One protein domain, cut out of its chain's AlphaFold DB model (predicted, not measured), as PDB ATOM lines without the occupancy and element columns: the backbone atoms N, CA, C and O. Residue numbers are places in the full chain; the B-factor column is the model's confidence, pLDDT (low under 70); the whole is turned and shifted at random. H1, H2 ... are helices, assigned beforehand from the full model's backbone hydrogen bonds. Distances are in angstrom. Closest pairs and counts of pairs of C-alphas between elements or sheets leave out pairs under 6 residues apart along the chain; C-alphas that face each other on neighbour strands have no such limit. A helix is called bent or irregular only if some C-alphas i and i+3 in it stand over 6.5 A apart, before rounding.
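AT A GLANCE: This is residues 28 to 140 of the 1124 residues of the protein "Putative ATP-dependent helicase DinG homolog [Bacillus subtilis subsp, subtilis str. 168]" of Rhizoctonia solani (UniProt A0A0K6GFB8). Four helices pack at steep angles, with one long helix, H4, running along the length of an elongated domain. H2 crosses the first part of H4, H3 packs on H2 and makes a corner with the start of H4, and H1 packs on H4 at residues 124 to 128, while two long stretches with no named element, residues 28 to 53 and 62 to 82, loop round the helices. The printed part has 113 residues, with four named helices, H1 to H4 in chain order, and no named strand. The class is all helix, though under half of the residues, 54 of 113, are in named elements. The whole is compact, with a radius of gyration of the C-alphas of 14.6 A, and the C-alphas span 51 by 29 by 20 A.

HOW THE PARTS SIT: H1, residues 54 to 61, touches H4, residues 120 to 138, with residues 124 to 128 of H4 alone. Their closest C-alphas, those of Trp 60 and Leu 128, are 7.3 A apart, and the two run the same way at a steep tilt of 54 degrees. H2, residues 83 to 99, is close to H1 but not clearly touching, with the C-alphas of Glu 56 and Phe 99 closest at 7.1 A. H2 touches H4 at residues 121 to 125 of H4 alone, with the C-alphas of Met 84 and Tyr 125 closest at 6.3 A. They run opposite ways at a steep tilt of 67 degrees, only just short of about perpendicular. H3, residues 108 to 117, touches H2 at residues 88 to 92 of H2 alone, with the C-alphas of Cys 92 and Lys 111 closest at 6.1 A. They run opposite ways at a steep tilt of 63 degrees. H3 and H4 touch only at the corner, with the C-alphas of Phe 115 and Gly 121 closest at 4.9 A. H1 and H3 are apart. The helix packing is mostly crossed: H1 with H4, H2 with H3 and H2 with H4 each stand at a steep tilt. In H3 and H4 every O i to N i+4 pair is within hydrogen-bond range; in H1 it is 2 of 4 and in H2 10 of 13.

IN THESE COORDINATES: H1 begins at C-alpha 54 (179.577, 74.105, 176.569) and measures 10.8 A. H2 measures 21.1 A and has a kink of 41 degrees near residue 93; it is neither bent nor irregular, but only just: C-alphas 93 and 96 are 6.4 A apart. H3 measures 13.8 A. H4 measures 27.2 A and ends at C-alpha 138 (190.527, 53.017, 175.977).

THE WHOLE: The two C-alphas farthest apart, those of Asp 42 and Lys 140, are 50.6 A from each other. The link from H1 to H2 is long, H2 to H3 short and H3 to H4 tight. The printed part has no cut. Its mean pLDDT is 74.0, with values under 70 at residues 28 to 36, 65 to 67, 74 to 81, 131 and 133 to 140.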
ATOM      1  N   PRO A  28     173.756  67.560 151.845       44.56
ATOM      2  CA  PRO A  28     174.227  68.409 150.753       44.56
ATOM      3  C   PRO A  28     175.698  68.796 150.970       44.56
ATOM      4  O   PRO A  28     176.062  69.375 151.994       44.56
ATOM      5  N   ILE A  29     176.566  68.490 149.998       54.53
ATOM      6  CA  ILE A  29     178.016  68.727 150.111       54.53
ATOM      7  C   ILE A  29     178.328  70.217 149.914       54.53
ATOM      8  O   ILE A  29     178.695  70.666 148.823       54.53
ATOM      9  N   LEU A  30     178.216  70.980 150.999       60.12
ATOM     10  CA  LEU A  30     178.642  72.372 151.067       60.12
ATOM     11  C   LEU A  30     180.167  72.469 150.888       60.12
ATOM     12  O   LEU A  30     180.972  71.954 151.682       60.12
ATOM     13  N   ARG A  31     180.570  73.112 149.790       59.81
ATOM     14  CA  ARG A  31     181.973  73.370 149.433       59.81
ATOM     15  C   ARG A  31     182.591  74.399 150.400       59.81
ATOM     16  O   ARG A  31     181.849  75.122 151.053       59.81
ATOM     17  N   PRO A  32     183.930  74.464 150.542       60.12
ATOM     18  CA  PRO A  32     184.570  75.656 151.110       60.12
ATOM     19  C   PRO A  32     184.213  76.905 150.273       60.12
ATOM     20  O   PRO A  32     183.821  76.742 149.111       60.12
ATOM     21  N   PRO A  33     184.344  78.126 150.825       60.81
ATOM     22  CA  PRO A  33     183.963  79.342 150.112       60.81
ATOM     23  C   PRO A  33     184.934  79.603 148.949       60.81
ATOM     24  O   PRO A  33     186.027  79.025 148.901       60.81
ATOM     25  N   HIS A  34     184.558  80.468 148.001       61.84
ATOM     26  CA  HIS A  34     185.515  80.920 146.986       61.84
ATOM     27  C   HIS A  34     186.683  81.647 147.670       61.84
ATOM     28  O   HIS A  34     186.478  82.304 148.689       61.84
ATOM     29  N   LYS A  35     187.906  81.544 147.128       58.16
ATOM     30  CA  LYS A  35     189.098  82.143 147.768       58.16
ATOM     31  C   LYS A  35     188.972  83.654 147.973       58.16
ATOM     32  O   LYS A  35     189.516  84.183 148.934       58.16
ATOM     33  N   ASP A  36     188.228  84.296 147.083       63.41
ATOM     34  CA  ASP A  36     188.032  85.743 147.007       63.41
ATOM     35  C   ASP A  36     186.666  86.177 147.586       63.41
ATOM     36  O   ASP A  36     186.298  87.345 147.497       63.41
ATOM     37  N   TYR A  37     185.893  85.248 148.171       77.69
ATOM     38  CA  TYR A  37     184.624  85.567 148.826       77.69
ATOM     39  C   TYR A  37     184.881  86.263 150.168       77.69
ATOM     40  O   TYR A  37     185.485  85.681 151.073       77.69
ATOM     41  N   ARG A  38     184.376  87.492 150.308       78.31
ATOM     42  CA  ARG A  38     184.329  88.246 151.563       78.31
ATOM     43  C   ARG A  38     182.867  88.593 151.886       78.31
ATOM     44  O   ARG A  38     182.250  89.305 151.098       78.31
ATOM     45  N   PRO A  39     182.333  88.125 153.028       83.56
ATOM     46  CA  PRO A  39     181.080  88.595 153.617       83.56
ATOM     47  C   PRO A  39     181.021  90.118 153.717       83.56
ATOM     48  O   PRO A  39     182.041  90.748 154.000       83.56
ATOM     49  N   ALA A  40     179.833  90.699 153.540       83.19
ATOM     50  CA  ALA A  40     179.622  92.137 153.714       83.19
ATOM     51  C   ALA A  40     180.061  92.597 155.118       83.19
ATOM     52  O   ALA A  40     179.925  91.852 156.089       83.19
ATOM     53  N   ASP A  41     180.612  93.807 155.239       78.69
ATOM     54  CA  ASP A  41     181.272  94.267 156.474       78.69
ATOM     55  C   ASP A  41     180.300  94.513 157.650       78.69
ATOM     56  O   ASP A  41     180.716  94.590 158.805       78.69
ATOM     57  N   ASP A  42     178.995  94.574 157.382       79.81
ATOM     58  CA  ASP A  42     177.911  94.642 158.366       79.81
ATOM     59  C   ASP A  42     177.369  93.261 158.799       79.81
ATOM     60  O   ASP A  42     176.649  93.172 159.803       79.81
ATOM     61  N   CYS A  43     177.745  92.187 158.088       81.56
ATOM     62  CA  CYS A  43     177.234  90.828 158.273       81.56
ATOM     63  C   CYS A  43     177.404  90.328 159.717       81.56
ATOM     64  O   CYS A  43     178.463  90.460 160.340       81.56
ATOM     65  N   ILE A  44     176.357  89.698 160.260       81.69
ATOM     66  CA  ILE A  44     176.287  89.317 161.678       81.69
ATOM     67  C   ILE A  44     177.447  88.418 162.127       81.69
ATOM     68  O   ILE A  44     177.887  88.526 163.270       81.69
ATOM     69  N   ILE A  45     178.010  87.605 161.227       82.50
ATOM     70  CA  ILE A  45     179.130  86.694 161.511       82.50
ATOM     71  C   ILE A  45     180.390  87.407 162.036       82.50
ATOM     72  O   ILE A  45     181.237  86.776 162.671       82.50
ATOM     73  N   TRP A  46     180.541  88.712 161.780       80.44
ATOM     74  CA  TRP A  46     181.653  89.497 162.316       80.44
ATOM     75  C   TRP A  46     181.521  89.735 163.829       80.44
ATOM     76  O   TRP A  46     182.537  89.963 164.481       80.44
ATOM     77  N   LYS A  47     180.300  89.624 164.372       80.19
ATOM     78  CA  LYS A  47     179.916  89.878 165.773       80.19
ATOM     79  C   LYS A  47     179.651  88.597 166.586       80.19
ATOM     80  O   LYS A  47     179.344  88.696 167.770       80.19
ATOM     81  N   LEU A  48     179.724  87.411 165.971       79.88
ATOM     82  CA  LEU A  48     179.506  86.124 166.648       79.88
ATOM     83  C   LEU A  48     180.805  85.570 167.271       79.88
ATOM     84  O   LEU A  48     181.911  85.919 166.855       79.88
ATOM     85  N   SER A  49     180.664  84.702 168.279       76.31
ATOM     86  CA  SER A  49     181.773  84.175 169.089       76.31
ATOM     87  C   SER A  49     182.685  83.203 168.329       76.31
ATOM     88  O   SER A  49     182.263  82.121 167.923       76.31
ATOM     89  N   GLU A  50     183.990  83.492 168.268       73.31
ATOM     90  CA  GLU A  50     184.988  82.531 167.761       73.31
ATOM     91  C   GLU A  50     185.077  81.233 168.599       73.31
ATOM     92  O   GLU A  50     185.698  80.249 168.179       73.31
ATOM     93  N   TYR A  51     184.485  81.213 169.798       74.06
ATOM     94  CA  TYR A  51     184.553  80.135 170.784       74.06
ATOM     95  C   TYR A  51     183.192  79.463 170.984       74.06
ATOM     96  O   TYR A  51     182.183  80.136 171.171       74.06
ATOM     97  N   LEU A  52     183.206  78.129 171.019       73.31
ATOM     98  CA  LEU A  52     182.042  77.306 171.350       73.31
ATOM     99  C   LEU A  52     181.816  77.300 172.869       73.31
ATOM    100  O   LEU A  52     182.722  76.938 173.635       73.31
ATOM    101  N   THR A  53     180.597  77.622 173.286       77.50
ATOM    102  CA  THR A  53     180.065  77.385 174.635       77.50
ATOM    103  C   THR A  53     180.013  75.887 174.962       77.50
ATOM    104  O   THR A  53     180.220  75.031 174.101       77.50
ATOM    105  N   GLU A  54     179.749  75.522 176.220       71.38
ATOM    106  CA  GLU A  54     179.577  74.105 176.569       71.38
ATOM    107  C   GLU A  54     178.344  73.469 175.929       71.38
ATOM    108  O   GLU A  54     178.442  72.348 175.438       71.38
ATOM    109  N   ARG A  55     177.209  74.179 175.866       74.44
ATOM    110  CA  ARG A  55     175.992  73.664 175.217       74.44
ATOM    111  C   ARG A  55     176.235  73.399 173.726       74.44
ATOM    112  O   ARG A  55     175.874  72.335 173.231       74.44
ATOM    113  N   GLU A  56     176.931  74.311 173.043       80.88
ATOM    114  CA  GLU A  56     177.348  74.133 171.645       80.88
ATOM    115  C   GLU A  56     178.317  72.961 171.437       80.88
ATOM    116  O   GLU A  56     178.334  72.410 170.338       80.88
ATOM    117  N   LYS A  57     179.127  72.586 172.445       77.44
ATOM    118  CA  LYS A  57     180.005  71.399 172.405       77.44
ATOM    119  C   LYS A  57     179.225  70.108 172.638       77.44
ATOM    120  O   LYS A  57     179.392  69.193 171.843       77.44
ATOM    121  N   ARG A  58     178.359  70.060 173.661       76.88
ATOM    122  CA  ARG A  58     177.594  68.852 174.039       76.88
ATOM    123  C   ARG A  58     176.716  68.331 172.898       76.88
ATOM    124  O   ARG A  58     176.612  67.127 172.711       76.88
ATOM    125  N   TRP A  59     176.189  69.221 172.054       87.31
ATOM    126  CA  TRP A  59     175.487  68.845 170.816       87.31
ATOM    127  C   TRP A  59     176.329  67.982 169.857       87.31
ATOM    128  O   TRP A  59     175.796  67.163 169.115       87.31
ATOM    129  N   TRP A  60     177.657  68.137 169.853       84.62
ATOM    130  CA  TRP A  60     178.541  67.314 169.025       84.62
ATOM    131  C   TRP A  60     178.845  65.938 169.635       84.62
ATOM    132  O   TRP A  60     179.285  65.057 168.892       84.62
ATOM    133  N   ASP A  61     178.582  65.723 170.930       80.31
ATOM    134  CA  ASP A  61     178.902  64.473 171.635       80.31
ATOM    135  C   ASP A  61     178.051  63.292 171.156       80.31
ATOM    136  O   ASP A  61     178.536  62.162 171.092       80.31
ATOM    137  N   GLU A  62     176.826  63.547 170.689       80.12
ATOM    138  CA  GLU A  62     175.934  62.534 170.104       80.12
ATOM    139  C   GLU A  62     176.572  61.774 168.925       80.12
ATOM    140  O   GLU A  62     176.249  60.603 168.672       80.12
ATOM    141  N   PHE A  63     177.509  62.429 168.228       79.38
ATOM    142  CA  PHE A  63     178.225  61.926 167.055       79.38
ATOM    143  C   PHE A  63     179.622  61.362 167.370       79.38
ATOM    144  O   PHE A  63     180.303  60.904 166.445       79.38
ATOM    145  N   ILE A  64     180.053  61.394 168.636       77.06
ATOM    146  CA  ILE A  64     181.343  60.873 169.111       77.06
ATOM    147  C   ILE A  64     181.228  59.379 169.417       77.06
ATOM    148  O   ILE A  64     180.242  58.917 169.988       77.06
ATOM    149  N   GLY A  65     182.266  58.631 169.044       63.69
ATOM    150  CA  GLY A  65     182.400  57.205 169.334       63.69
ATOM    151  C   GLY A  65     182.675  56.364 168.094       63.69
ATOM    152  O   GLY A  65     182.620  56.843 166.959       63.69
ATOM    153  N   LYS A  66     183.004  55.091 168.316       61.00
ATOM    154  CA  LYS A  66     183.173  54.104 167.245       61.00
ATOM    155  C   LYS A  66     181.834  53.879 166.531       61.00
ATOM    156  O   LYS A  66     180.783  53.934 167.164       61.00
ATOM    157  N   ASP A  67     181.872  53.691 165.213       62.09
ATOM    158  CA  ASP A  67     180.714  53.436 164.333       62.09
ATOM    159  C   ASP A  67     179.624  54.539 164.301       62.09
ATOM    160  O   ASP A  67     178.704  54.486 163.480       62.09
ATOM    161  N   LYS A  68     179.766  55.606 165.098       75.50
ATOM    162  CA  LYS A  68     178.969  56.841 165.047       75.50
ATOM    163  C   LYS A  68     179.298  57.670 163.800       75.50
ATOM    164  O   LYS A  68     180.342  57.512 163.161       75.50
ATOM    165  N   SER A  69     178.405  58.592 163.438       73.94
ATOM    166  CA  SER A  69     178.429  59.265 162.130       73.94
ATOM    167  C   SER A  69     179.704  60.060 161.831       73.94
ATOM    168  O   SER A  69     180.050  60.196 160.658       73.94
ATOM    169  N   PHE A  70     180.422  60.577 162.834       80.00
ATOM    170  CA  PHE A  70     181.703  61.250 162.595       80.00
ATOM    171  C   PHE A  70     182.801  60.265 162.156       80.00
ATOM    172  O   PHE A  70     183.516  60.531 161.185       80.00
ATOM    173  N   ASP A  71     182.913  59.114 162.827       76.00
ATOM    174  CA  ASP A  71     183.949  58.111 162.553       76.00
ATOM    175  C   ASP A  71     183.725  57.436 161.187       76.00
ATOM    176  O   ASP A  71     184.667  57.268 160.412       76.00
ATOM    177  N   GLN A  72     182.462  57.225 160.794       74.88
ATOM    178  CA  GLN A  72     182.080  56.777 159.441       74.88
ATOM    179  C   GLN A  72     182.614  57.683 158.308       74.88
ATOM    180  O   GLN A  72     182.802  57.226 157.179       74.88
ATOM    181  N   HIS A  73     182.880  58.967 158.582       73.12
ATOM    182  CA  HIS A  73     183.418  59.924 157.607       73.12
ATOM    183  C   HIS A  73     184.945  60.124 157.723       73.12
ATOM    184  O   HIS A  73     185.531  60.925 156.981       73.12
ATOM    185  N   ARG A  74     185.628  59.398 158.619       69.19
ATOM    186  CA  ARG A  74     187.057  59.538 158.965       69.19
ATOM    187  C   ARG A  74     188.006  58.901 157.936       69.19
ATOM    188  O   ARG A  74     188.902  58.128 158.261       69.19
ATOM    189  N   GLY A  75     187.823  59.256 156.666       60.59
ATOM    190  CA  GLY A  75     188.732  58.885 155.579       60.59
ATOM    191  C   GLY A  75     190.087  59.618 155.621       60.59
ATOM    192  O   GLY A  75     190.305  60.493 156.466       60.59
ATOM    193  N   PRO A  76     191.001  59.311 154.679       50.41
ATOM    194  CA  PRO A  76     192.286  59.998 154.565       50.41
ATOM    195  C   PRO A  76     192.124  61.516 154.374       50.41
ATOM    196  O   PRO A  76     191.172  61.993 153.739       50.41
ATOM    197  N   ARG A  77     193.081  62.280 154.923       44.69
ATOM    198  CA  ARG A  77     193.140  63.747 154.797       44.69
ATOM    199  C   ARG A  77     193.136  64.172 153.321       44.69
ATOM    200  O   ARG A  77     193.579  63.432 152.449       44.69
ATOM    201  N   GLY A  78     192.565  65.343 153.045       46.97
ATOM    202  CA  GLY A  78     192.354  65.841 151.679       46.97
ATOM    203  C   GLY A  78     191.136  65.250 150.949       46.97
ATOM    204  O   GLY A  78     190.775  65.739 149.879       46.97
ATOM    205  N   SER A  79     190.440  64.250 151.510       52.75
ATOM    206  CA  SER A  79     189.184  63.759 150.929       52.75
ATOM    207  C   SER A  79     188.123  64.865 150.863       52.75
ATOM    208  O   SER A  79     187.678  65.387 151.884       52.75
ATOM    209  N   HIS A  80     187.650  65.157 149.648       49.25
ATOM    210  CA  HIS A  80     186.588  66.137 149.379       49.25
ATOM    211  C   HIS A  80     185.256  65.829 150.098       49.25
ATOM    212  O   HIS A  80     184.444  66.735 150.278       49.25
ATOM    213  N   ASN A  81     185.065  64.569 150.514       57.44
ATOM    214  CA  ASN A  81     183.905  64.056 151.245       57.44
ATOM    215  C   ASN A  81     184.309  63.506 152.638       57.44
ATOM    216  O   ASN A  81     183.596  62.684 153.204       57.44
ATOM    217  N   GLY A  82     185.486  63.872 153.161       71.94
ATOM    218  CA  GLY A  82     185.945  63.435 154.485       71.94
ATOM    219  C   GLY A  82     185.244  64.168 155.632       71.94
ATOM    220  O   GLY A  82     184.543  65.155 155.414       71.94
ATOM    221  N   ALA A  83     185.487  63.730 156.869       76.75
ATOM    222  CA  ALA A  83     184.816  64.219 158.076       76.75
ATOM    223  C   ALA A  83     184.797  65.753 158.237       76.75
ATOM    224  O   ALA A  83     183.799  66.291 158.695       76.75
ATOM    225  N   MET A  84     185.814  66.494 157.780       79.69
ATOM    226  CA  MET A  84     185.784  67.970 157.789       79.69
ATOM    227  C   MET A  84     184.660  68.568 156.913       79.69
ATOM    228  O   MET A  84     184.092  69.605 157.247       79.69
ATOM    229  N   ALA A  85     184.321  67.923 155.792       76.75
ATOM    230  CA  ALA A  85     183.200  68.321 154.939       76.75
ATOM    231  C   ALA A  85     181.847  67.907 155.542       76.75
ATOM    232  O   ALA A  85     180.887  68.663 155.426       76.75
ATOM    233  N   TRP A  86     181.785  66.759 156.231       84.12
ATOM    234  CA  TRP A  86     180.601  66.331 156.987       84.12
ATOM    235  C   TRP A  86     180.293  67.288 158.148       84.12
ATOM    236  O   TRP A  86     179.174  67.787 158.246       84.12
ATOM    237  N   VAL A  87     181.309  67.641 158.951       85.69
ATOM    238  CA  VAL A  87     181.196  68.637 160.029       85.69
ATOM    239  C   VAL A  87     180.752  69.995 159.472       85.69
ATOM    240  O   VAL A  87     179.868  70.610 160.053       85.69
ATOM    241  N   ARG A  88     181.275  70.446 158.317       86.06
ATOM    242  CA  ARG A  88     180.798  71.683 157.662       86.06
ATOM    243  C   ARG A  88     179.333  71.602 157.228       86.06
ATOM    244  O   ARG A  88     178.625  72.597 157.347       86.06
ATOM    245  N   GLY A  89     178.891  70.444 156.733       82.44
ATOM    246  CA  GLY A  89     177.488  70.183 156.407       82.44
ATOM    247  C   GLY A  89     176.604  70.372 157.638       82.44
ATOM    248  O   GLY A  89     175.857  71.344 157.697       82.44
ATOM    249  N   LYS A  90     176.794  69.516 158.655       86.88
ATOM    250  CA  LYS A  90     176.087  69.573 159.949       86.88
ATOM    251  C   LYS A  90     176.098  70.969 160.576       86.88
ATOM    252  O   LYS A  90     175.060  71.434 161.042       86.88
ATOM    253  N   PHE A  91     177.243  71.657 160.534       88.06
ATOM    254  CA  PHE A  91     177.389  73.013 161.059       88.06
ATOM    255  C   PHE A  91     176.401  73.998 160.425       88.06
ATOM    256  O   PHE A  91     175.738  74.748 161.132       88.06
ATOM    257  N   CYS A  92     176.281  73.989 159.094       85.12
ATOM    258  CA  CYS A  92     175.446  74.953 158.378       85.12
ATOM    259  C   CYS A  92     173.959  74.561 158.340       85.12
ATOM    260  O   CYS A  92     173.118  75.448 158.214       85.12
ATOM    261  N   THR A  93     173.635  73.261 158.398       82.00
ATOM    262  CA  THR A  93     172.262  72.759 158.192       82.00
ATOM    263  C   THR A  93     171.493  72.443 159.469       82.00
ATOM    264  O   THR A  93     170.270  72.495 159.434       82.00
ATOM    265  N   GLU A  94     172.168  72.089 160.565       86.94
ATOM    266  CA  GLU A  94     171.515  71.575 161.785       86.94
ATOM    267  C   GLU A  94     171.990  72.295 163.053       86.94
ATOM    268  O   GLU A  94     171.170  72.728 163.855       86.94
ATOM    269  N   TRP A  95     173.299  72.512 163.200       90.19
ATOM    270  CA  TRP A  95     173.856  73.221 164.358       90.19
ATOM    271  C   TRP A  95     173.546  74.728 164.322       90.19
ATOM    272  O   TRP A  95     173.189  75.312 165.343       90.19
ATOM    273  N   TRP A  96     173.634  75.381 163.153       88.19
ATOM    274  CA  TRP A  96     173.345  76.819 163.055       88.19
ATOM    275  C   TRP A  96     171.891  77.177 163.407       88.19
ATOM    276  O   TRP A  96     171.713  78.129 164.164       88.19
ATOM    277  N   PRO A  97     170.848  76.467 162.924       86.31
ATOM    278  CA  PRO A  97     169.475  76.741 163.350       86.31
ATOM    279  C   PRO A  97     169.222  76.510 164.847       86.31
ATOM    280  O   PRO A  97     168.425  77.242 165.418       86.31
ATOM    281  N   GLU A  98     169.897  75.545 165.482       86.88
ATOM    282  CA  GLU A  98     169.761  75.259 166.925       86.88
ATOM    283  C   GLU A  98     170.377  76.367 167.799       86.88
ATOM    284  O   GLU A  98     169.767  76.806 168.773       86.88
ATOM    285  N   PHE A  99     171.575  76.851 167.450       86.25
ATOM    286  CA  PHE A  99     172.327  77.797 168.292       86.25
ATOM    287  C   PHE A  99     172.206  79.269 167.879       86.25
ATOM    288  O   PHE A  99     172.432  80.158 168.701       86.25
ATOM    289  N   TYR A 100     171.803  79.539 166.636       86.31
ATOM    290  CA  TYR A 100     171.560  80.887 166.112       86.31
ATOM    291  C   TYR A 100     170.193  81.000 165.395       86.31
ATOM    292  O   TYR A 100     170.137  81.543 164.284       86.31
ATOM    293  N   PRO A 101     169.072  80.532 165.999       83.75
ATOM    294  CA  PRO A 101     167.729  80.601 165.402       83.75
ATOM    295  C   PRO A 101     167.275  82.031 165.081       83.75
ATOM    296  O   PRO A 101     166.489  82.239 164.163       83.75
ATOM    297  N   GLN A 102     167.801  83.027 165.799       80.25
ATOM    298  CA  GLN A 102     167.577  84.455 165.572       80.25
ATOM    299  C   GLN A 102     168.282  85.011 164.319       80.25
ATOM    300  O   GLN A 102     168.014  86.143 163.925       80.25
ATOM    301  N   TYR A 103     169.158  84.229 163.672       83.38
ATOM    302  CA  TYR A 103     169.871  84.605 162.446       83.38
ATOM    303  C   TYR A 103     169.675  83.563 161.316       83.38
ATOM    304  O   TYR A 103     170.658  82.987 160.826       83.38
ATOM    305  N   PRO A 104     168.424  83.298 160.877       76.62
ATOM    306  CA  PRO A 104     168.138  82.263 159.883       76.62
ATOM    307  C   PRO A 104     168.553  82.685 158.464       76.62
ATOM    308  O   PRO A 104     169.045  81.853 157.699       76.62
ATOM    309  N   GLU A 105     168.421  83.978 158.146       78.00
ATOM    310  CA  GLU A 105     168.646  84.575 156.817       78.00
ATOM    311  C   GLU A 105     170.121  84.617 156.384       78.00
ATOM    312  O   GLU A 105     170.419  84.867 155.217       78.00
ATOM    313  N   VAL A 106     171.059  84.347 157.300       83.06
ATOM    314  CA  VAL A 106     172.502  84.344 157.012       83.06
ATOM    315  C   VAL A 106     172.809  83.324 155.918       83.06
ATOM    316  O   VAL A 106     172.434  82.149 156.032       83.06
ATOM    317  N   SER A 107     173.507  83.749 154.864       83.44
ATOM    318  CA  SER A 107     173.763  82.878 153.720       83.44
ATOM    319  C   SER A 107     174.617  81.670 154.120       83.44
ATOM    320  O   SER A 107     175.414  81.710 155.065       83.44
ATOM    321  N   ASN A 108     174.485  80.568 153.381       81.25
ATOM    322  CA  ASN A 108     175.362  79.420 153.603       81.25
ATOM    323  C   ASN A 108     176.830  79.773 153.322       81.25
ATOM    324  O   ASN A 108     177.706  79.202 153.959       81.25
ATOM    325  N   GLU A 109     177.116  80.731 152.440       81.50
ATOM    326  CA  GLU A 109     178.483  81.157 152.127       81.50
ATOM    327  C   GLU A 109     179.105  81.947 153.292       81.50
ATOM    328  O   GLU A 109     180.257  81.695 153.647       81.50
ATOM    329  N   ASP A 110     178.321  82.770 153.994       84.19
ATOM    330  CA  ASP A 110     178.717  83.436 155.246       84.19
ATOM    331  C   ASP A 110     178.929  82.439 156.394       84.19
ATOM    332  O   ASP A 110     179.955  82.489 157.077       84.19
ATOM    333  N   LYS A 111     178.012  81.474 156.572       87.62
ATOM    334  CA  LYS A 111     178.146  80.374 157.553       87.62
ATOM    335  C   LYS A 111     179.424  79.563 157.308       87.62
ATOM    336  O   LYS A 111     180.148  79.223 158.244       87.62
ATOM    337  N   ILE A 112     179.737  79.292 156.040       85.00
ATOM    338  CA  ILE A 112     180.931  78.565 155.592       85.00
ATOM    339  C   ILE A 112     182.207  79.407 155.753       85.00
ATOM    340  O   ILE A 112     183.246  78.861 156.144       85.00
ATOM    341  N   TYR A 113     182.150  80.717 155.493       83.50
ATOM    342  CA  TYR A 113     183.252  81.647 155.745       83.50
ATOM    343  C   TYR A 113     183.561  81.719 157.241       83.50
ATOM    344  O   TYR A 113     184.708  81.540 157.636       83.50
ATOM    345  N   TYR A 114     182.542  81.879 158.085       83.56
ATOM    346  CA  TYR A 114     182.659  81.851 159.541       83.56
ATOM    347  C   TYR A 114     183.280  80.534 160.034       83.56
ATOM    348  O   TYR A 114     184.334  80.537 160.671       83.56
ATOM    349  N   PHE A 115     182.716  79.392 159.627       84.62
ATOM    350  CA  PHE A 115     183.230  78.053 159.931       84.62
ATOM    351  C   PHE A 115     184.717  77.867 159.582       84.62
ATOM    352  O   PHE A 115     185.460  77.232 160.335       84.62
ATOM    353  N   THR A 116     185.145  78.400 158.434       79.69
ATOM    354  CA  THR A 116     186.489  78.183 157.878       79.69
ATOM    355  C   THR A 116     187.495  79.211 158.403       79.69
ATOM    356  O   THR A 116     188.535  78.835 158.943       79.69
ATOM    357  N   ASN A 117     187.178  80.502 158.302       78.31
ATOM    358  CA  ASN A 117     188.119  81.602 158.517       78.31
ATOM    359  C   ASN A 117     188.171  82.061 159.983       78.31
ATOM    360  O   ASN A 117     189.260  82.366 160.466       78.31
ATOM    361  N   ARG A 118     187.061  81.981 160.742       75.06
ATOM    362  CA  ARG A 118     187.083  82.088 162.222       75.06
ATOM    363  C   ARG A 118     187.543  80.784 162.903       75.06
ATOM    364  O   ARG A 118     187.479  80.652 164.118       75.06
ATOM    365  N   LYS A 119     188.015  79.790 162.131       76.69
ATOM    366  CA  LYS A 119     188.619  78.514 162.581       76.69
ATOM    367  C   LYS A 119     187.713  77.592 163.422       76.69
ATOM    368  O   LYS A 119     188.170  76.521 163.833       76.69
ATOM    369  N   ILE A 120     186.442  77.940 163.632       81.75
ATOM    370  CA  ILE A 120     185.473  77.182 164.444       81.75
ATOM    371  C   ILE A 120     185.341  75.733 163.964       81.75
ATOM    372  O   ILE A 120     185.434  74.809 164.769       81.75
ATOM    373  N   GLY A 121     185.254  75.502 162.652       81.50
ATOM    374  CA  GLY A 121     185.196  74.150 162.094       81.50
ATOM    375  C   GLY A 121     186.421  73.296 162.417       81.50
ATOM    376  O   GLY A 121     186.304  72.090 162.627       81.50
ATOM    377  N   GLY A 122     187.600  73.919 162.522       78.19
ATOM    378  CA  GLY A 122     188.829  73.253 162.956       78.19
ATOM    379  C   GLY A 122     188.800  72.877 164.440       78.19
ATOM    380  O   GLY A 122     189.306  71.814 164.805       78.19
ATOM    381  N   ARG A 123     188.163  73.704 165.282       76.00
ATOM    382  CA  ARG A 123     187.926  73.422 166.709       76.00
ATOM    383  C   ARG A 123     186.955  72.241 166.873       76.00
ATOM    384  O   ARG A 123     187.322  71.273 167.532       76.00
ATOM    385  N   ILE A 124     185.805  72.255 166.184       82.31
ATOM    386  CA  ILE A 124     184.812  71.156 166.192       82.31
ATOM    387  C   ILE A 124     185.442  69.840 165.710       82.31
ATOM    388  O   ILE A 124     185.377  68.825 166.400       82.31
ATOM    389  N   TYR A 125     186.112  69.852 164.551       82.75
ATOM    390  CA  TYR A 125     186.770  68.658 164.016       82.75
ATOM    391  C   TYR A 125     187.831  68.099 164.976       82.75
ATOM    392  O   TYR A 125     187.925  66.885 165.154       82.75
ATOM    393  N   SER A 126     188.631  68.967 165.604       76.81
ATOM    394  CA  SER A 126     189.678  68.539 166.543       76.81
ATOM    395  C   SER A 126     189.096  67.954 167.828       76.81
ATOM    396  O   SER A 126     189.657  66.997 168.353       76.81
ATOM    397  N   TYR A 127     187.971  68.488 168.311       76.38
ATOM    398  CA  TYR A 127     187.227  67.937 169.442       76.38
ATOM    399  C   TYR A 127     186.736  66.517 169.130       76.38
ATOM    400  O   TYR A 127     187.236  65.555 169.715       76.38
ATOM    401  N   LEU A 128     185.883  66.378 168.107       78.44
ATOM    402  CA  LEU A 128     185.337  65.099 167.642       78.44
ATOM    403  C   LEU A 128     186.435  64.049 167.392       78.44
ATOM    404  O   LEU A 128     186.327  62.910 167.848       78.44
ATOM    405  N   HIS A 129     187.525  64.429 166.714       77.44
ATOM    406  CA  HIS A 129     188.630  63.520 166.396       77.44
ATOM    407  C   HIS A 129     189.419  63.066 167.629       77.44
ATOM    408  O   HIS A 129     189.852  61.913 167.679       77.44
ATOM    409  N   ASN A 130     189.633  63.948 168.609       70.44
ATOM    410  CA  ASN A 130     190.395  63.614 169.809       70.44
ATOM    411  C   ASN A 130     189.572  62.756 170.776       70.44
ATOM    412  O   ASN A 130     190.090  61.749 171.254       70.44
ATOM    413  N   THR A 131     188.306  63.098 171.023       67.81
ATOM    414  CA  THR A 131     187.438  62.337 171.938       67.81
ATOM    415  C   THR A 131     187.103  60.960 171.362       67.81
ATOM    416  O   THR A 131     187.334  59.955 172.030       67.81
ATOM    417  N   THR A 132     186.726  60.882 170.075       71.44
ATOM    418  CA  THR A 132     186.512  59.595 169.380       71.44
ATOM    419  C   THR A 132     187.784  58.743 169.377       71.44
ATOM    420  O   THR A 132     187.710  57.517 169.428       71.44
ATOM    421  N   LYS A 133     188.979  59.356 169.341       65.12
ATOM    422  CA  LYS A 133     190.230  58.604 169.479       65.12
ATOM    423  C   LYS A 133     190.466  58.089 170.903       65.12
ATOM    424  O   LYS A 133     190.922  56.962 171.022       65.12
ATOM    425  N   ARG A 134     190.185  58.874 171.951       55.38
ATOM    426  CA  ARG A 134     190.380  58.438 173.349       55.38
ATOM    427  C   ARG A 134     189.545  57.202 173.663       55.38
ATOM    428  O   ARG A 134     190.131  56.183 173.999       55.38
ATOM    429  N   GLN A 135     188.243  57.247 173.375       57.12
ATOM    430  CA  GLN A 135     187.354  56.095 173.556       57.12
ATOM    431  C   GLN A 135     187.848  54.850 172.795       57.12
ATOM    432  O   GLN A 135     187.845  53.764 173.356       57.12
ATOM    433  N   ASN A 136     188.341  54.999 171.557       53.91
ATOM    434  CA  ASN A 136     188.893  53.880 170.774       53.91
ATOM    435  C   ASN A 136     190.264  53.360 171.271       53.91
ATOM    436  O   ASN A 136     190.575  52.192 171.037       53.91
ATOM    437  N   ASP A 137     191.092  54.198 171.909       46.53
ATOM    438  CA  ASP A 137     192.321  53.757 172.587       46.53
ATOM    439  C   ASP A 137     191.943  53.032 173.909       46.53
ATOM    440  O   ASP A 137     192.499  51.980 174.204       46.53
ATOM    441  N   GLU A 138     190.961  53.538 174.665       42.94
ATOM    442  CA  GLU A 138     190.527  53.017 175.977       42.94
ATOM    443  C   GLU A 138     189.742  51.695 175.880       42.94
ATOM    444  O   GLU A 138     190.008  50.772 176.648       42.94
ATOM    445  N   THR A 139     188.851  51.530 174.891       43.94
ATOM    446  CA  THR A 139     188.120  50.260 174.680       43.94
ATOM    447  C   THR A 139     189.003  49.094 174.226       43.94
ATOM    448  O   THR A 139     188.539  47.958 174.211       43.94
ATOM    449  N   LYS A 140     190.266  49.339 173.841       39.72
ATOM    450  CA  LYS A 140     191.220  48.265 173.504       39.72
ATOM    451  C   LYS A 140     191.882  47.627 174.722       39.72
ATOM    452  O   LYS A 140     192.314  46.483 174.618       39.72
TER     453      LYS A 140